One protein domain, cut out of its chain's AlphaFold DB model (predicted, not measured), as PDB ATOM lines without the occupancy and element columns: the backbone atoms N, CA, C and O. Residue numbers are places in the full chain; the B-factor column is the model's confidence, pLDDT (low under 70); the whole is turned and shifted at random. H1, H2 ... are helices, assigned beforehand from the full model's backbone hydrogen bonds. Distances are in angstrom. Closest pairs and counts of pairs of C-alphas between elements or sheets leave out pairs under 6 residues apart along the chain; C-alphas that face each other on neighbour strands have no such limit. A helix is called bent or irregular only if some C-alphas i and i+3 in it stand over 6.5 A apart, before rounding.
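AT A GLANCE: This is residues 2 to 63 and 97 to 169 of the 173 residues of an uncharacterized protein of Symploca sp. SIO2D2 (UniProt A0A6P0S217). Two long helices, H1 and the bent but nearly straight H2, run side by side in opposite ways, and H4 joins them at one end to make a small bundle. Beyond H4, H5 and H7 pack at steep angles to make a second part, with little H6 on H5, while H3 crosses H2a. The printed part has 135 residues with seven named helices, H1 to H7 in order, and no named strand; the class is all helix. It is loose, with a radius of gyration of the C-alphas of 18.0 A, and elongated, spanning 63 by 35 by 24 A.

HOW THE PARTS SIT: H1, residues 2 to 21, is followed by H2, residues 26 to 59, assigned as one helix by its hydrogen bonds but bent: C-alphas 41 and 44 are 6.6 A apart. Its arms H2a, residues 26 to 41, and H2b, residues 44 to 59, stand at a shallow tilt of 24 degrees. H2a is itself irregular, with C-alphas 31 and 34 6.54 A apart, and has a kink of 30 degrees near residue 33. H1 touches H2b with residues 2 to 9 alone, opposite ways at a shallow tilt of 19 degrees; the closest C-alphas, of Ser 2 and Gln 51, are 5.5 A apart. H3, residues 97 to 104, touches H2a at a steep tilt of 59 degrees, C-alphas of Gln 97 and Pro 34 closest at 5.3 A. The hub H4, residues 109 to 120, forms a bundle, helices side by side, with H1 and H2a; the closest C-alphas of H1 and H4, Arg 13 and Ile 120, are 5.9 A apart. H5, residues 122 to 139, and H4 touch only at the corner, and only just, with 3 pairs of C-alphas within 8 A; the closest, Phe 118 and Arg 125, are 5.3 A apart. H6, residues 146 to 149, touches H5, C-alphas of Leu 149 and Glu 129 closest at 6.4 A. H7, residues 154 to 168, touches H4 at a steep tilt of 47 degrees, C-alphas of Ala 158 and Ser 111 closest at 4.8 A. H7 also touches H5 at a steep tilt of 46 degrees, C-alphas of Tyr 161 and Ile 132 closest at 5.9 A. H1 and H7 are apart. Every O i to N i+4 pair is within hydrogen-bond range in H1, H2b, H3, H4 and H5, against 9 of 12 in H2a and 10 of 11 in H7; H6 is too short for such a pair.

IN THESE COORDINATES: H1 begins at C-alpha 2, (-23.349, -53.258, 64.170), and is 28.7 A long. H2a measures 22.0 A, H2b 22.3 A, H5 25.8 A and H7 21.3 A; H7 ends at C-alpha 168, (8.857, -44.931, 32.741).

THE WHOLE: The C-alphas farthest apart, of Ser 63 and Glu 169, are 65.6 A apart. Residues 64 to 96 are cut out, and C-alphas 63 and 97 are 48.1 A apart across the cut. Of the links printed whole, H5 to H6 is short and the others are tight. The mean pLDDT of the printed part is 92.2, and no printed residue is under 70.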
ATOM      1  N   SER A   2     -24.098 -54.129  65.085       80.00
ATOM      2  CA  SER A   2     -23.349 -53.258  64.170       80.00
ATOM      3  C   SER A   2     -21.886 -53.683  63.997       80.00
ATOM      4  O   SER A   2     -21.485 -53.985  62.883       80.00
ATOM      5  N   ASP A   3     -21.157 -53.937  65.093       85.19
ATOM      6  CA  ASP A   3     -19.758 -54.403  65.020       85.19
ATOM      7  C   ASP A   3     -19.559 -55.684  64.193       85.19
ATOM      8  O   ASP A   3     -18.533 -55.866  63.542       85.19
ATOM      9  N   ARG A   4     -20.545 -56.595  64.199       89.69
ATOM     10  CA  ARG A   4     -20.475 -57.835  63.410       89.69
ATOM     11  C   ARG A   4     -20.712 -57.570  61.924       89.69
ATOM     12  O   ARG A   4     -20.121 -58.268  61.107       89.69
ATOM     13  N   LEU A   5     -21.559 -56.594  61.589       89.94
ATOM     14  CA  LEU A   5     -21.810 -56.174  60.210       89.94
ATOM     15  C   LEU A   5     -20.612 -55.407  59.646       89.94
ATOM     16  O   LEU A   5     -20.197 -55.734  58.540       89.94
ATOM     17  N   SER A   6     -20.004 -54.488  60.411       90.38
ATOM     18  CA  SER A   6     -18.732 -53.854  60.018       90.38
ATOM     19  C   SER A   6     -17.676 -54.911  59.728       90.38
ATOM     20  O   SER A   6     -17.104 -54.939  58.646       90.38
ATOM     21  N   HIS A   7     -17.473 -55.840  60.670       93.88
ATOM     22  CA  HIS A   7     -16.453 -56.873  60.524       93.88
ATOM     23  C   HIS A   7     -16.690 -57.772  59.303       93.88
ATOM     24  O   HIS A   7     -15.736 -58.166  58.636       93.88
ATOM     25  N   LEU A   8     -17.950 -58.096  58.995       93.88
ATOM     26  CA  LEU A   8     -18.294 -58.855  57.797       93.88
ATOM     27  C   LEU A   8     -17.974 -58.068  56.521       93.88
ATOM     28  O   LEU A   8     -17.363 -58.631  55.618       93.88
ATOM     29  N   GLN A   9     -18.353 -56.790  56.452       93.69
ATOM     30  CA  GLN A   9     -18.051 -55.944  55.297       93.69
ATOM     31  C   GLN A   9     -16.539 -55.809  55.078       93.69
ATOM     32  O   GLN A   9     -16.064 -55.996  53.960       93.69
ATOM     33  N   ASP A  10     -15.774 -55.551  56.141       94.38
ATOM     34  CA  ASP A  10     -14.314 -55.431  56.069       94.38
ATOM     35  C   ASP A  10     -13.670 -56.732  55.593       94.38
ATOM     36  O   ASP A  10     -12.772 -56.718  54.751       94.38
ATOM     37  N   LYS A  11     -14.173 -57.869  56.083       96.19
ATOM     38  CA  LYS A  11     -13.708 -59.180  55.642       96.19
ATOM     39  C   LYS A  11     -14.011 -59.424  54.165       96.19
ATOM     40  O   LYS A  11     -13.114 -59.846  53.447       96.19
ATOM     41  N   ILE A  12     -15.226 -59.124  53.701       95.44
ATOM     42  CA  ILE A  12     -15.594 -59.264  52.283       95.44
ATOM     43  C   ILE A  12     -14.680 -58.401  51.409       95.44
ATOM     44  O   ILE A  12     -14.169 -58.893  50.408       95.44
ATOM     45  N   ARG A  13     -14.417 -57.146  51.801       95.44
ATOM     46  CA  ARG A  13     -13.499 -56.260  51.067       95.44
ATOM     47  C   ARG A  13     -12.079 -56.827  51.027       95.44
ATOM     48  O   ARG A  13     -11.466 -56.857  49.966       95.44
ATOM     49  N   GLN A  14     -11.560 -57.313  52.153       96.00
ATOM     50  CA  GLN A  14     -10.211 -57.877  52.220       96.00
ATOM     51  C   GLN A  14     -10.073 -59.171  51.403       96.00
ATOM     52  O   GLN A  14      -9.079 -59.350  50.694       96.00
ATOM     53  N   ASP A  15     -11.062 -60.057  51.485       96.00
ATOM     54  CA  ASP A  15     -11.089 -61.303  50.720       96.00
ATOM     55  C   ASP A  15     -11.208 -60.992  49.216       96.00
ATOM     56  O   ASP A  15     -10.487 -61.577  48.411       96.00
ATOM     57  N   ALA A  16     -12.028 -60.005  48.835       95.81
ATOM     58  CA  ALA A  16     -12.153 -59.547  47.453       95.81
ATOM     59  C   ALA A  16     -10.835 -58.982  46.897       95.81
ATOM     60  O   ALA A  16     -10.438 -59.356  45.797       95.81
ATOM     61  N   LEU A  17     -10.117 -58.147  47.661       95.75
ATOM     62  CA  LEU A  17      -8.785 -57.667  47.264       95.75
ATOM     63  C   LEU A  17      -7.803 -58.824  47.076       95.75
ATOM     64  O   LEU A  17      -7.095 -58.866  46.079       95.75
ATOM     65  N   THR A  18      -7.812 -59.791  47.994       95.81
ATOM     66  CA  THR A  18      -6.939 -60.970  47.909       95.81
ATOM     67  C   THR A  18      -7.210 -61.771  46.634       95.81
ATOM     68  O   THR A  18      -6.277 -62.201  45.966       95.81
ATOM     69  N   VAL A  19      -8.483 -61.946  46.267       95.06
ATOM     70  CA  VAL A  19      -8.871 -62.629  45.024       95.06
ATOM     71  C   VAL A  19      -8.421 -61.850  43.787       95.06
ATOM     72  O   VAL A  19      -7.948 -62.465  42.835       95.06
ATOM     73  N   ILE A  20      -8.530 -60.518  43.797       94.75
ATOM     74  CA  ILE A  20      -8.062 -59.677  42.685       94.75
ATOM     75  C   ILE A  20      -6.543 -59.772  42.529       94.75
ATOM     76  O   ILE A  20      -6.059 -59.936  41.413       94.75
ATOM     77  N   ASP A  21      -5.797 -59.718  43.632       92.94
ATOM     78  CA  ASP A  21      -4.331 -59.772  43.621       92.94
ATOM     79  C   ASP A  21      -3.792 -61.140  43.161       92.94
ATOM     80  O   ASP A  21      -2.666 -61.232  42.676       92.94
ATOM     81  N   CYS A  22      -4.590 -62.205  43.294       92.88
ATOM     82  CA  CYS A  22      -4.267 -63.543  42.793       92.88
ATOM     83  C   CYS A  22      -4.749 -63.806  41.355       92.88
ATOM     84  O   CYS A  22      -4.572 -64.917  40.863       92.88
ATOM     85  N   CYS A  23      -5.385 -62.839  40.691       93.50
ATOM     86  CA  CYS A  23      -5.884 -63.015  39.331       93.50
ATOM     87  C   CYS A  23      -4.735 -62.884  38.321       93.50
ATOM     88  O   CYS A  23      -4.205 -61.794  38.116       93.50
ATOM     89  N   GLU A  24      -4.382 -63.979  37.645       91.75
ATOM     90  CA  GLU A  24      -3.248 -64.013  36.708       91.75
ATOM     91  C   GLU A  24      -3.697 -64.006  35.245       91.75
ATOM     92  O   GLU A  24      -2.936 -63.632  34.351       91.75
ATOM     93  N   THR A  25      -4.932 -64.432  34.975       91.94
ATOM     94  CA  THR A  25      -5.411 -64.635  33.609       91.94
ATOM     95  C   THR A  25      -6.650 -63.817  33.286       91.94
ATOM     96  O   THR A  25      -7.528 -63.575  34.113       91.94
ATOM     97  N   LYS A  26      -6.782 -63.458  32.006       89.81
ATOM     98  CA  LYS A  26      -7.982 -62.798  31.492       89.81
ATOM     99  C   LYS A  26      -9.252 -63.632  31.700       89.81
ATOM    100  O   LYS A  26     -10.289 -63.077  32.021       89.81
ATOM    101  N   GLY A  27      -9.161 -64.956  31.559       90.56
ATOM    102  CA  GLY A  27     -10.310 -65.843  31.758       90.56
ATOM    103  C   GLY A  27     -10.820 -65.859  33.202       90.56
ATOM    104  O   GLY A  27     -12.024 -65.958  33.420       90.56
ATOM    105  N   GLU A  28      -9.930 -65.723  34.189       93.00
ATOM    106  CA  GLU A  28     -10.334 -65.529  35.587       93.00
ATOM    107  C   GLU A  28     -11.020 -64.178  35.767       93.00
ATOM    108  O   GLU A  28     -12.081 -64.109  36.382       93.00
ATOM    109  N   LEU A  29     -10.472 -63.118  35.169       93.06
ATOM    110  CA  LEU A  29     -11.067 -61.787  35.231       93.06
ATOM    111  C   LEU A  29     -12.457 -61.731  34.581       93.06
ATOM    112  O   LEU A  29     -13.352 -61.093  35.130       93.06
ATOM    113  N   ASP A  30     -12.664 -62.452  33.475       92.44
ATOM    114  CA  ASP A  30     -13.959 -62.557  32.791       92.44
ATOM    115  C   ASP A  30     -15.066 -63.102  33.705       92.44
ATOM    116  O   ASP A  30     -16.240 -62.765  33.531       92.44
ATOM    117  N   PHE A  31     -14.688 -63.938  34.674       92.19
ATOM    118  CA  PHE A  31     -15.580 -64.463  35.700       92.19
ATOM    119  C   PHE A  31     -15.645 -63.554  36.935       92.19
ATOM    120  O   PHE A  31     -16.727 -63.272  37.442       92.19
ATOM    121  N   LEU A  32     -14.501 -63.084  37.430       94.62
ATOM    122  CA  LEU A  32     -14.407 -62.356  38.697       94.62
ATOM    123  C   LEU A  32     -14.969 -60.939  38.616       94.62
ATOM    124  O   LEU A  32     -15.615 -60.486  39.558       94.62
ATOM    125  N   PHE A  33     -14.733 -60.227  37.516       94.38
ATOM    126  CA  PHE A  33     -15.124 -58.828  37.379       94.38
ATOM    127  C   PHE A  33     -16.627 -58.585  37.604       94.38
ATOM    128  O   PHE A  33     -16.958 -57.743  38.449       94.38
ATOM    129  N   PRO A  34     -17.551 -59.269  36.899       94.38
ATOM    130  CA  PRO A  34     -18.984 -59.052  37.092       94.38
ATOM    131  C   PRO A  34     -19.434 -59.406  38.517       94.38
ATOM    132  O   PRO A  34     -20.203 -58.656  39.116       94.38
ATOM    133  N   GLU A  35     -18.908 -60.489  39.092       95.06
ATOM    134  CA  GLU A  35     -19.278 -60.949  40.435       95.06
ATOM    135  C   GLU A  35     -18.788 -59.991  41.526       95.06
ATOM    136  O   GLU A  35     -19.544 -59.613  42.418       95.06
ATOM    137  N   LEU A  36     -17.542 -59.521  41.435       95.31
ATOM    138  CA  LEU A  36     -16.991 -58.548  42.380       95.31
ATOM    139  C   LEU A  36     -17.682 -57.186  42.266       95.31
ATOM    140  O   LEU A  36     -17.929 -56.537  43.282       95.31
ATOM    141  N   THR A  37     -18.049 -56.779  41.048       94.50
ATOM    142  CA  THR A  37     -18.862 -55.576  40.816       94.50
ATOM    143  C   THR A  37     -20.216 -55.701  41.507       94.50
ATOM    144  O   THR A  37     -20.640 -54.786  42.211       94.50
ATOM    145  N   ARG A  38     -20.878 -56.854  41.373       94.31
ATOM    146  CA  ARG A  38     -22.164 -57.125  42.016       94.31
ATOM    147  C   ARG A  38     -22.062 -57.123  43.541       94.31
ATOM    148  O   ARG A  38     -22.871 -56.471  44.200       94.31
ATOM    149  N   ILE A  39     -21.054 -57.797  44.098       94.56
ATOM    150  CA  ILE A  39     -20.794 -57.806  45.544       94.56
ATOM    151  C   ILE A  39     -20.609 -56.373  46.054       94.56
ATOM    152  O   ILE A  39     -21.153 -56.010  47.096       94.56
ATOM    153  N   HIS A  40     -19.868 -55.545  45.319       94.69
ATOM    154  CA  HIS A  40     -19.644 -54.156  45.692       94.69
ATOM    155  C   HIS A  40     -20.926 -53.312  45.613       94.69
ATOM    156  O   HIS A  40     -21.331 -52.710  46.607       94.69
ATOM    157  N   ASP A  41     -21.577 -53.280  44.451       92.94
ATOM    158  CA  ASP A  41     -22.675 -52.347  44.180       92.94
ATOM    159  C   ASP A  41     -23.995 -52.759  44.846       92.94
ATOM    160  O   ASP A  41     -24.867 -51.916  45.058       92.94
ATOM    161  N   HIS A  42     -24.161 -54.046  45.167       92.00
ATOM    162  CA  HIS A  42     -25.391 -54.576  45.752       92.00
ATOM    163  C   HIS A  42     -25.161 -55.105  47.164       92.00
ATOM    164  O   HIS A  42     -25.742 -54.579  48.113       92.00
ATOM    165  N   ASP A  43     -24.323 -56.129  47.333       92.94
ATOM    166  CA  ASP A  43     -24.265 -56.858  48.605       92.94
ATOM    167  C   ASP A  43     -23.680 -55.998  49.733       92.94
ATOM    168  O   ASP A  43     -24.266 -55.907  50.815       92.94
ATOM    169  N   LEU A  44     -22.562 -55.308  49.483       93.31
ATOM    170  CA  LEU A  44     -21.964 -54.393  50.458       93.31
ATOM    171  C   LEU A  44     -22.885 -53.206  50.761       93.31
ATOM    172  O   LEU A  44     -23.012 -52.830  51.926       93.31
ATOM    173  N   LEU A  45     -23.583 -52.669  49.756       92.19
ATOM    174  CA  LEU A  45     -24.536 -51.570  49.941       92.19
ATOM    175  C   LEU A  45     -25.735 -51.984  50.816       92.19
ATOM    176  O   LEU A  45     -26.195 -51.220  51.672       92.19
ATOM    177  N   VAL A  46     -26.235 -53.211  50.645       93.44
ATOM    178  CA  VAL A  46     -27.296 -53.773  51.496       93.44
ATOM    179  C   VAL A  46     -26.801 -53.931  52.934       93.44
ATOM    180  O   VAL A  46     -27.510 -53.549  53.868       93.44
ATOM    181  N   LEU A  47     -25.581 -54.440  53.129       92.31
ATOM    182  CA  LEU A  47     -24.988 -54.578  54.461       92.31
ATOM    183  C   LEU A  47     -24.786 -53.222  55.150       92.31
ATOM    184  O   LEU A  47     -25.079 -53.105  56.340       92.31
ATOM    185  N   GLU A  48     -24.346 -52.201  54.414       91.81
ATOM    186  CA  GLU A  48     -24.229 -50.828  54.911       91.81
ATOM    187  C   GLU A  48     -25.602 -50.266  55.306       91.81
ATOM    188  O   GLU A  48     -25.765 -49.684  56.379       91.81
ATOM    189  N   THR A  49     -26.632 -50.509  54.492       92.44
ATOM    190  CA  THR A  49     -28.007 -50.094  54.801       92.44
ATOM    191  C   THR A  49     -28.516 -50.746  56.089       92.44
ATOM    192  O   THR A  49     -29.081 -50.068  56.951       92.44
ATOM    193  N   TRP A  50     -28.288 -52.050  56.265       92.38
ATOM    194  CA  TRP A  50     -28.666 -52.764  57.488       92.38
ATOM    195  C   TRP A  50     -27.893 -52.278  58.708       92.38
ATOM    196  O   TRP A  50     -28.467 -52.149  59.789       92.38
ATOM    197  N   GLN A  51     -26.607 -51.985  58.544       90.69
ATOM    198  CA  GLN A  51     -25.797 -51.389  59.592       90.69
ATOM    199  C   GLN A  51     -26.354 -50.029  60.017       90.69
ATOM    200  O   GLN A  51     -26.659 -49.849  61.194       90.69
ATOM    201  N   ASN A  52     -26.596 -49.129  59.062       90.38
ATOM    202  CA  ASN A  52     -27.172 -47.812  59.322       90.38
ATOM    203  C   ASN A  52     -28.529 -47.912  60.033       90.38
ATOM    204  O   ASN A  52     -28.806 -47.147  60.957       90.38
ATOM    205  N   GLN A  53     -29.365 -48.885  59.661       88.94
ATOM    206  CA  GLN A  53     -30.639 -49.133  60.334       88.94
ATOM    207  C   GLN A  53     -30.449 -49.610  61.781       88.94
ATOM    208  O   GLN A  53     -31.144 -49.143  62.686       88.94
ATOM    209  N   VAL A  54     -29.517 -50.535  62.017       88.50
ATOM    210  CA  VAL A  54     -29.202 -51.047  63.358       88.50
ATOM    211  C   VAL A  54     -28.624 -49.946  64.249       88.50
ATOM    212  O   VAL A  54     -28.985 -49.872  65.426       88.50
ATOM    213  N   ASP A  55     -27.765 -49.088  63.706       89.31
ATOM    214  CA  ASP A  55     -27.168 -47.959  64.420       89.31
ATOM    215  C   ASP A  55     -28.210 -46.890  64.739       89.31
ATOM    216  O   ASP A  55     -28.298 -46.426  65.879       89.31
ATOM    217  N   TRP A  56     -29.083 -46.581  63.778       90.00
ATOM    218  CA  TRP A  56     -30.227 -45.707  64.003       90.00
ATOM    219  C   TRP A  56     -31.109 -46.238  65.135       90.00
ATOM    220  O   TRP A  56     -31.356 -45.516  66.098       90.00
ATOM    221  N   MET A  57     -31.501 -47.515  65.094       86.19
ATOM    222  CA  MET A  57     -32.316 -48.120  66.153       86.19
ATOM    223  C   MET A  57     -31.643 -48.063  67.530       86.19
ATOM    224  O   MET A  57     -32.328 -47.875  68.534       86.19
ATOM    225  N   GLN A  58     -30.319 -48.219  67.599       85.69
ATOM    226  CA  GLN A  58     -29.571 -48.112  68.855       85.69
ATOM    227  C   GLN A  58     -29.465 -46.671  69.369       85.69
ATOM    228  O   GLN A  58     -29.361 -46.470  70.577       85.69
ATOM    229  N   SER A  59     -29.508 -45.678  68.477       88.75
ATOM    230  CA  SER A  59     -29.447 -44.258  68.841       88.75
ATOM    231  C   SER A  59     -30.760 -43.697  69.406       88.75
ATOM    232  O   SER A  59     -30.758 -42.624  70.013       88.75
ATOM    233  N   LEU A  60     -31.882 -44.407  69.232       87.06
ATOM    234  CA  LEU A  60     -33.205 -43.919  69.622       87.06
ATOM    235  C   LEU A  60     -33.451 -43.983  71.143       87.06
ATOM    236  O   LEU A  60     -33.144 -44.989  71.794       87.06
ATOM    237  N   PRO A  61     -34.116 -42.967  71.728       85.19
ATOM    238  CA  PRO A  61     -34.622 -43.026  73.094       85.19
ATOM    239  C   PRO A  61     -35.641 -44.156  73.284       85.19
ATOM    240  O   PRO A  61     -36.450 -44.464  72.406       85.19
ATOM    241  N   SER A  62     -35.706 -44.716  74.494       78.62
ATOM    242  CA  SER A  62     -36.628 -45.821  74.808       78.62
ATOM    243  C   SER A  62     -38.113 -45.472  74.612       78.62
ATOM    244  O   SER A  62     -38.932 -46.371  74.426       78.62
ATOM    245  N   SER A  63     -38.480 -44.188  74.666       79.69
ATOM    246  CA  SER A  63     -39.831 -43.700  74.361       79.69
ATOM    247  C   SER A  63     -40.176 -43.812  72.875       79.69
ATOM    248  O   SER A  63     -41.297 -44.187  72.543       79.69
ATOM    249  N   GLN A  97     -22.107 -57.814  33.567       89.00
ATOM    250  CA  GLN A  97     -21.454 -58.441  32.412       89.00
ATOM    251  C   GLN A  97     -21.354 -57.472  31.227       89.00
ATOM    252  O   GLN A  97     -20.330 -57.411  30.542       89.00
ATOM    253  N   LEU A  98     -22.417 -56.703  30.975       89.81
ATOM    254  CA  LEU A  98     -22.441 -55.698  29.909       89.81
ATOM    255  C   LEU A  98     -21.460 -54.557  30.196       89.81
ATOM    256  O   LEU A  98     -20.761 -54.102  29.285       89.81
ATOM    257  N   LEU A  99     -21.388 -54.120  31.457       89.81
ATOM    258  CA  LEU A  99     -20.408 -53.142  31.912       89.81
ATOM    259  C   LEU A  99     -18.990 -53.656  31.663       89.81
ATOM    260  O   LEU A  99     -18.211 -52.968  31.004       89.81
ATOM    261  N   TYR A 100     -18.676 -54.872  32.113       91.88
ATOM    262  CA  TYR A 100     -17.353 -55.464  31.931       91.88
ATOM    263  C   TYR A 100     -16.936 -55.514  30.456       91.88
ATOM    264  O   TYR A 100     -15.902 -54.954  30.097       91.88
ATOM    265  N   LYS A 101     -17.787 -56.052  29.571       91.06
ATOM    266  CA  LYS A 101     -17.514 -56.106  28.121       91.06
ATOM    267  C   LYS A 101     -17.246 -54.727  27.513       91.06
ATOM    268  O   LYS A 101     -16.451 -54.594  26.583       91.06
ATOM    269  N   ASN A 102     -17.914 -53.680  28.004       92.00
ATOM    270  CA  ASN A 102     -17.673 -52.317  27.536       92.00
ATOM    271  C   ASN A 102     -16.310 -51.773  27.983       92.00
ATOM    272  O   ASN A 102     -15.658 -51.054  27.223       92.00
ATOM    273  N   LEU A 103     -15.909 -52.076  29.218       90.88
ATOM    274  CA  LEU A 103     -14.645 -51.631  29.804       90.88
ATOM    275  C   LEU A 103     -13.453 -52.370  29.194       90.88
ATOM    276  O   LEU A 103     -12.439 -51.743  28.887       90.88
ATOM    277  N   GLU A 104     -13.617 -53.669  28.955       91.88
ATOM    278  CA  GLU A 104     -12.635 -54.550  28.327       91.88
ATOM    279  C   GLU A 104     -12.207 -54.040  26.944       91.88
ATOM    280  O   GLU A 104     -11.028 -54.034  26.610       91.88
ATOM    281  N   GLN A 105     -13.142 -53.509  26.152       89.88
ATOM    282  CA  GLN A 105     -12.836 -52.928  24.838       89.88
ATOM    283  C   GLN A 105     -12.008 -51.637  24.905       89.88
ATOM    284  O   GLN A 105     -11.462 -51.201  23.892       89.88
ATOM    285  N   LYS A 106     -11.965 -50.980  26.066       89.31
ATOM    286  CA  LYS A 106     -11.369 -49.648  26.243       89.31
ATOM    287  C   LYS A 106     -10.019 -49.683  26.953       89.31
ATOM    288  O   LYS A 106      -9.406 -48.625  27.086       89.31
ATOM    289  N   SER A 107      -9.598 -50.845  27.453       90.38
ATOM    290  CA  SER A 107      -8.508 -50.953  28.427       90.38
ATOM    291  C   SER A 107      -7.781 -52.288  28.316       90.38
ATOM    292  O   SER A 107      -8.241 -53.204  27.642       90.38
ATOM    293  N   HIS A 108      -6.630 -52.392  28.971       90.62
ATOM    294  CA  HIS A 108      -5.874 -53.638  29.091       90.62
ATOM    295  C   HIS A 108      -6.158 -54.315  30.436       90.62
ATOM    296  O   HIS A 108      -6.847 -53.759  31.295       90.62
ATOM    297  N   PHE A 109      -5.661 -55.540  30.583       92.19
ATOM    298  CA  PHE A 109      -5.950 -56.429  31.704       92.19
ATOM    299  C   PHE A 109      -5.628 -55.788  33.063       92.19
ATOM    300  O   PHE A 109      -6.470 -55.753  33.958       92.19
ATOM    301  N   GLU A 110      -4.455 -55.186  33.181       93.31
ATOM    302  CA  GLU A 110      -3.933 -54.612  34.414       93.31
ATOM    303  C   GLU A 110      -4.737 -53.379  34.856       93.31
ATOM    304  O   GLU A 110      -5.076 -53.233  36.033       93.31
ATOM    305  N   SER A 111      -5.156 -52.532  33.908       94.12
ATOM    306  CA  SER A 111      -6.094 -51.438  34.183       94.12
ATOM    307  C   SER A 111      -7.435 -51.918  34.734       94.12
ATOM    308  O   SER A 111      -8.021 -51.261  35.596       94.12
ATOM    309  N   LEU A 112      -7.957 -53.036  34.224       94.69
ATOM    310  CA  LEU A 112      -9.238 -53.580  34.677       94.69
ATOM    311  C   LEU A 112      -9.126 -54.129  36.106       94.69
ATOM    312  O   LEU A 112     -10.033 -53.903  36.909       94.69
ATOM    313  N   LEU A 113      -8.000 -54.763  36.450       94.88
ATOM    314  CA  LEU A 113      -7.706 -55.167  37.827       94.88
ATOM    315  C   LEU A 113      -7.627 -53.958  38.760       94.88
ATOM    316  O   LEU A 113      -8.286 -53.936  39.801       94.88
ATOM    317  N   ASN A 114      -6.884 -52.914  38.376       94.94
ATOM    318  CA  ASN A 114      -6.794 -51.707  39.194       94.94
ATOM    319  C   ASN A 114      -8.150 -51.017  39.358       94.94
ATOM    320  O   ASN A 114      -8.464 -50.546  40.450       94.94
ATOM    321  N   GLN A 115      -8.997 -51.007  38.324       94.75
ATOM    322  CA  GLN A 115     -10.357 -50.498  38.466       94.75
ATOM    323  C   GLN A 115     -11.126 -51.238  39.574       94.75
ATOM    324  O   GLN A 115     -11.775 -50.572  40.387       94.75
ATOM    325  N   LEU A 116     -11.073 -52.575  39.613       94.38
ATOM    326  CA  LEU A 116     -11.727 -53.360  40.666       94.38
ATOM    327  C   LEU A 116     -11.141 -53.041  42.044       94.38
ATOM    328  O   LEU A 116     -11.886 -52.827  43.002       94.38
ATOM    329  N   GLN A 117      -9.814 -52.932  42.138       95.44
ATOM    330  CA  GLN A 117      -9.141 -52.545  43.379       95.44
ATOM    331  C   GLN A 117      -9.606 -51.169  43.867       95.44
ATOM    332  O   GLN A 117      -9.846 -51.010  45.060       95.44
ATOM    333  N   PHE A 118      -9.799 -50.186  42.981       95.19
ATOM    334  CA  PHE A 118     -10.278 -48.853  43.374       95.19
ATOM    335  C   PHE A 118     -11.714 -48.853  43.876       95.19
ATOM    336  O   PHE A 118     -12.053 -48.022  44.715       95.19
ATOM    337  N   MET A 119     -12.561 -49.741  43.350       93.38
ATOM    338  CA  MET A 119     -13.930 -49.887  43.844       93.38
ATOM    339  C   MET A 119     -13.917 -50.390  45.288       93.38
ATOM    340  O   MET A 119     -14.578 -49.822  46.147       93.38
ATOM    341  N   ILE A 120     -13.103 -51.404  45.581       93.06
ATOM    342  CA  ILE A 120     -13.073 -52.026  46.911       93.06
ATOM    343  C   ILE A 120     -12.244 -51.221  47.921       93.06
ATOM    344  O   ILE A 120     -12.588 -51.177  49.103       93.06
ATOM    345  N   LYS A 121     -11.156 -50.587  47.470       93.75
ATOM    346  CA  LYS A 121     -10.207 -49.827  48.292       93.75
ATOM    347  C   LYS A 121      -9.876 -48.475  47.642       93.75
ATOM    348  O   LYS A 121      -8.865 -48.348  46.940       93.75
ATOM    349  N   PRO A 122     -10.701 -47.442  47.887       92.12
ATOM    350  CA  PRO A 122     -10.537 -46.113  47.294       92.12
ATOM    351  C   PRO A 122      -9.198 -45.431  47.606       92.12
ATOM    352  O   PRO A 122      -8.782 -44.524  46.889       92.12
ATOM    353  N   GLU A 123      -8.495 -45.841  48.661       92.62
ATOM    354  CA  GLU A 123      -7.182 -45.302  49.020       92.62
ATOM    355  C   GLU A 123      -6.129 -45.597  47.947       92.62
ATOM    356  O   GLU A 123      -5.327 -44.719  47.636       92.62
ATOM    357  N   LEU A 124      -6.179 -46.784  47.322       92.38
ATOM    358  CA  LEU A 124      -5.257 -47.156  46.240       92.38
ATOM    359  C   LEU A 124      -5.393 -46.217  45.041       92.38
ATOM    360  O   LEU A 124      -4.406 -45.862  44.400       92.38
ATOM    361  N   ARG A 125      -6.619 -45.757  44.773       94.62
ATOM    362  CA  ARG A 125      -6.881 -44.789  43.710       94.62
ATOM    363  C   ARG A 125      -6.136 -43.477  43.960       94.62
ATOM    364  O   ARG A 125      -5.529 -42.945  43.038       94.62
ATOM    365  N   ARG A 126      -6.137 -42.976  45.201       94.06
ATOM    366  CA  ARG A 126      -5.481 -41.702  45.552       94.06
ATOM    367  C   ARG A 126      -3.969 -41.754  45.350       94.06
ATOM    368  O   ARG A 126      -3.378 -40.778  44.894       94.06
ATOM    369  N   GLU A 127      -3.346 -42.885  45.676       93.69
ATOM    370  CA  GLU A 127      -1.909 -43.095  45.455       93.69
ATOM    371  C   GLU A 127      -1.566 -43.017  43.961       93.69
ATOM    372  O   GLU A 127      -0.622 -42.325  43.569       93.69
ATOM    373  N   GLN A 128      -2.385 -43.639  43.108       94.50
ATOM    374  CA  GLN A 128      -2.192 -43.577  41.662       94.50
ATOM    375  C   GLN A 128      -2.490 -42.194  41.070       94.50
ATOM    376  O   GLN A 128      -1.747 -41.733  40.206       94.50
ATOM    377  N   GLU A 129      -3.517 -41.488  41.546       96.00
ATOM    378  CA  GLU A 129      -3.805 -40.108  41.127       96.00
ATOM    379  C   GLU A 129      -2.640 -39.160  41.436       96.00
ATOM    380  O   GLU A 129      -2.288 -38.306  40.612       96.00
ATOM    381  N   ALA A 130      -2.001 -39.328  42.599       94.88
ATOM    382  CA  ALA A 130      -0.816 -38.565  42.973       94.88
ATOM    383  C   ALA A 130       0.361 -38.851  42.024       94.88
ATOM    384  O   ALA A 130       0.992 -37.910  41.532       94.88
ATOM    385  N   TYR A 131       0.612 -40.127  41.707       95.19
ATOM    386  CA  TYR A 131       1.635 -40.524  40.734       95.19
ATOM    387  C   TYR A 131       1.355 -39.945  39.338       95.19
ATOM    388  O   TYR A 131       2.224 -39.300  38.753       95.19
ATOM    389  N   ILE A 132       0.124 -40.079  38.833       95.88
ATOM    390  CA  ILE A 132      -0.290 -39.522  37.536       95.88
ATOM    391  C   ILE A 132      -0.070 -38.010  37.507       95.88
ATOM    392  O   ILE A 132       0.468 -37.492  36.534       95.88
ATOM    393  N   THR A 133      -0.453 -37.297  38.568       95.38
ATOM    394  CA  THR A 133      -0.270 -35.840  38.664       95.38
ATOM    395  C   THR A 133       1.208 -35.459  38.569       95.38
ATOM    396  O   THR A 133       1.567 -34.518  37.855       95.38
ATOM    397  N   GLN A 134       2.080 -36.195  39.262       94.19
ATOM    398  CA  GLN A 134       3.521 -35.963  39.229       94.19
ATOM    399  C   GLN A 134       4.092 -36.181  37.821       94.19
ATOM    400  O   GLN A 134       4.771 -35.298  37.288       94.19
ATOM    401  N   GLN A 135       3.774 -37.317  37.196       94.00
ATOM    402  CA  GLN A 135       4.281 -37.650  35.863       94.00
ATOM    403  C   GLN A 135       3.722 -36.732  34.781       94.00
ATOM    404  O   GLN A 135       4.438 -36.273  33.887       94.00
ATOM    405  N   ALA A 136       2.449 -36.371  34.896       93.56
ATOM    406  CA  ALA A 136       1.820 -35.413  34.012       93.56
ATOM    407  C   ALA A 136       2.494 -34.042  34.061       93.56
ATOM    408  O   ALA A 136       2.703 -33.429  33.011       93.56
ATOM    409  N   ALA A 137       2.865 -33.568  35.255       92.88
ATOM    410  CA  ALA A 137       3.580 -32.308  35.413       92.88
ATOM    411  C   ALA A 137       4.952 -32.349  34.719       92.88
ATOM    412  O   ALA A 137       5.302 -31.401  34.013       92.88
ATOM    413  N   MET A 138       5.687 -33.458  34.852       91.00
ATOM    414  CA  MET A 138       6.979 -33.668  34.184       91.00
ATOM    415  C   MET A 138       6.841 -33.735  32.657       91.00
ATOM    416  O   MET A 138       7.650 -33.154  31.935       91.00
ATOM    417  N   ALA A 139       5.782 -34.374  32.157       90.88
ATOM    418  CA  ALA A 139       5.479 -34.478  30.730       90.88
ATOM    419  C   ALA A 139       4.791 -33.227  30.137       90.88
ATOM    420  O   ALA A 139       4.563 -33.163  28.928       90.88
ATOM    421  N   GLY A 140       4.453 -32.225  30.958       92.00
ATOM    422  CA  GLY A 140       3.831 -30.971  30.524       92.00
ATOM    423  C   GLY A 140       2.308 -31.018  30.312       92.00
ATOM    424  O   GLY A 140       1.747 -30.081  29.732       92.00
ATOM    425  N   TYR A 141       1.612 -32.055  30.785       92.19
ATOM    426  CA  TYR A 141       0.153 -32.181  30.685       92.19
ATOM    427  C   TYR A 141      -0.568 -31.368  31.767       92.19
ATOM    428  O   TYR A 141      -0.837 -31.835  32.869       92.19
ATOM    429  N   LYS A 142      -0.956 -30.138  31.424       90.12
ATOM    430  CA  LYS A 142      -1.585 -29.185  32.359       90.12
ATOM    431  C   LYS A 142      -3.002 -29.556  32.816       90.12
ATOM    432  O   LYS A 142      -3.507 -28.945  33.749       90.12
ATOM    433  N   SER A 143      -3.669 -30.489  32.135       91.00
ATOM    434  CA  SER A 143      -5.049 -30.892  32.438       91.00
ATOM    435  C   SER A 143      -5.149 -32.044  33.435       91.00
ATOM    436  O   SER A 143      -6.222 -32.248  33.996       91.00
ATOM    437  N   LEU A 144      -4.071 -32.798  33.658       93.06
ATOM    438  CA  LEU A 144      -4.046 -33.945  34.571       93.06
ATOM    439  C   LEU A 144      -3.648 -33.477  35.976       93.06
ATOM    440  O   LEU A 144      -2.575 -33.782  36.484       93.06
ATOM    441  N   VAL A 145      -4.517 -32.651  36.553       93.25
ATOM    442  CA  VAL A 145      -4.402 -32.109  37.913       93.25
ATOM    443  C   VAL A 145      -5.359 -32.846  38.858       93.25
ATOM    444  O   VAL A 145      -6.354 -33.390  38.367       93.25
ATOM    445  N   PRO A 146      -5.124 -32.824  40.185       93.56
ATOM    446  CA  PRO A 146      -5.933 -33.567  41.156       93.56
ATOM    447  C   PRO A 146      -7.443 -33.351  40.990       93.56
ATOM    448  O   PRO A 146      -8.172 -34.316  40.795       93.56
ATOM    449  N   ASP A 147      -7.900 -32.098  40.888       93.56
ATOM    450  CA  ASP A 147      -9.322 -31.747  40.721       93.56
ATOM    451  C   ASP A 147     -10.011 -32.412  39.514       93.56
ATOM    452  O   ASP A 147     -11.230 -32.615  39.511       93.56
ATOM    453  N   ASN A 148      -9.254 -32.687  38.448       94.50
ATOM    454  CA  ASN A 148      -9.775 -33.346  37.253       94.50
ATOM    455  C   ASN A 148      -9.716 -34.869  37.387       94.50
ATOM    456  O   ASN A 148     -10.618 -35.548  36.899       94.50
ATOM    457  N   LEU A 149      -8.684 -35.396  38.050       94.44
ATOM    458  CA  LEU A 149      -8.527 -36.829  38.296       94.44
ATOM    459  C   LEU A 149      -9.554 -37.346  39.309       94.44
ATOM    460  O   LEU A 149     -10.140 -38.397  39.078       94.44
ATOM    461  N   GLU A 150      -9.892 -36.566  40.339       93.44
ATOM    462  CA  GLU A 150     -10.948 -36.919  41.298       93.44
ATOM    463  C   GLU A 150     -12.309 -37.132  40.608       93.44
ATOM    464  O   GLU A 150     -13.083 -38.018  40.977       93.44
ATOM    465  N   LYS A 151     -12.592 -36.352  39.557       94.06
ATOM    466  CA  LYS A 151     -13.827 -36.445  38.756       94.06
ATOM    467  C   LYS A 151     -13.762 -37.504  37.660       94.06
ATOM    468  O   LYS A 151     -14.789 -37.804  37.047       94.06
ATOM    469  N   ALA A 152     -12.576 -38.024  37.363       94.62
ATOM    470  CA  ALA A 152     -12.410 -39.065  36.367       94.62
ATOM    471  C   ALA A 152     -12.980 -40.397  36.878       94.62
ATOM    472  O   ALA A 152     -13.117 -40.636  38.079       94.62
ATOM    473  N   SER A 153     -13.337 -41.279  35.944       94.44
ATOM    474  CA  SER A 153     -13.751 -42.635  36.297       94.44
ATOM    475  C   SER A 153     -12.556 -43.458  36.779       94.44
ATOM    476  O   SER A 153     -11.420 -43.218  36.362       94.44
ATOM    477  N   ASN A 154     -12.823 -44.493  37.581       94.94
ATOM    478  CA  ASN A 154     -11.799 -45.450  38.011       94.94
ATOM    479  C   ASN A 154     -11.022 -46.030  36.815       94.94
ATOM    480  O   ASN A 154      -9.799 -46.116  36.867       94.94
ATOM    481  N   LEU A 155     -11.711 -46.337  35.706       94.62
ATOM    482  CA  LEU A 155     -11.068 -46.818  34.480       94.62
ATOM    483  C   LEU A 155     -10.100 -45.795  33.875       94.62
ATOM    484  O   LEU A 155      -9.020 -46.154  33.416       94.62
ATOM    485  N   ALA A 156     -10.488 -44.518  33.842       95.44
ATOM    486  CA  ALA A 156      -9.644 -43.472  33.279       95.44
ATOM    487  C   ALA A 156      -8.368 -43.288  34.108       95.44
ATOM    488  O   ALA A 156      -7.290 -43.176  33.531       95.44
ATOM    489  N   VAL A 157      -8.481 -43.313  35.440       96.81
ATOM    490  CA  VAL A 157      -7.323 -43.265  36.344       96.81
ATOM    491  C   VAL A 157      -6.419 -44.481  36.121       96.81
ATOM    492  O   VAL A 157      -5.229 -44.296  35.895       96.81
ATOM    493  N   ALA A 158      -6.977 -45.695  36.075       96.25
ATOM    494  CA  ALA A 158      -6.203 -46.918  35.849       96.25
ATOM    495  C   ALA A 158      -5.456 -46.898  34.501       96.25
ATOM    496  O   ALA A 158      -4.255 -47.155  34.437       96.25
ATOM    497  N   ASN A 159      -6.136 -46.497  33.423       95.62
ATOM    498  CA  ASN A 159      -5.514 -46.372  32.104       95.62
ATOM    499  C   ASN A 159      -4.409 -45.315  32.066       95.62
ATOM    500  O   ASN A 159      -3.385 -45.527  31.420       95.62
ATOM    501  N   LEU A 160      -4.605 -44.176  32.737       95.50
ATOM    502  CA  LEU A 160      -3.584 -43.134  32.825       95.50
ATOM    503  C   LEU A 160      -2.374 -43.597  33.638       95.50
ATOM    504  O   LEU A 160      -1.249 -43.308  33.241       95.50
ATOM    505  N   TYR A 161      -2.594 -44.321  34.735       95.56
ATOM    506  CA  TYR A 161      -1.521 -44.889  35.545       95.56
ATOM    507  C   TYR A 161      -0.606 -45.775  34.696       95.56
ATOM    508  O   TYR A 161       0.592 -45.511  34.607       95.56
ATOM    509  N   TRP A 162      -1.181 -46.747  33.987       94.50
ATOM    510  CA  TRP A 162      -0.414 -47.654  33.135       94.50
ATOM    511  C   TRP A 162       0.206 -46.976  31.917       94.50
ATOM    512  O   TRP A 162       1.316 -47.321  31.521       94.50
ATOM    513  N   TYR A 163      -0.452 -45.957  31.357       93.38
ATOM    514  CA  TYR A 163       0.151 -45.131  30.312       93.38
ATOM    515  C   TYR A 163       1.468 -44.483  30.770       93.38
ATOM    516  O   TYR A 163       2.408 -44.398  29.980       93.38
ATOM    517  N   PHE A 164       1.546 -44.014  32.020       93.12
ATOM    518  CA  PHE A 164       2.782 -43.451  32.566       93.12
ATOM    519  C   PHE A 164       3.778 -44.530  33.004       93.12
ATOM    520  O   PHE A 164       4.955 -44.381  32.703       93.12
ATOM    521  N   GLN A 165       3.325 -45.636  33.604       90.81
ATOM    522  CA  GLN A 165       4.206 -46.748  33.999       90.81
ATOM    523  C   GLN A 165       4.990 -47.318  32.813       90.81
ATOM    524  O   GLN A 165       6.213 -47.359  32.859       90.81
ATOM    525  N   VAL A 166       4.312 -47.649  31.707       87.12
ATOM    526  CA  VAL A 166       4.964 -48.205  30.502       87.12
ATOM    527  C   VAL A 166       5.945 -47.212  29.866       87.12
ATOM    528  O   VAL A 166       6.888 -47.607  29.191       87.12
ATOM    529  N   ARG A 167       5.746 -45.902  30.059       82.62
ATOM    530  CA  ARG A 167       6.686 -44.874  29.579       82.62
ATOM    531  C   ARG A 167       7.916 -44.715  30.468       82.62
ATOM    532  O   ARG A 167       8.935 -44.241  29.971       82.62
ATOM    533  N   ASP A 168       7.785 -45.025  31.752       78.69
ATOM    534  CA  ASP A 168       8.857 -44.931  32.741       78.69
ATOM    535  C   ASP A 168       9.697 -46.225  32.793       78.69
ATOM    536  O   ASP A 168      10.800 -46.216  33.345       78.69
ATOM    537  N   GLU A 169       9.207 -47.324  32.204       74.50
ATOM    538  CA  GLU A 169       9.977 -48.551  32.011       74.50
ATOM    539  C   GLU A 169      11.134 -48.311  31.020       74.50
ATOM    540  O   GLU A 169      10.919 -47.799  29.917       74.50
TER     541      GLU A 169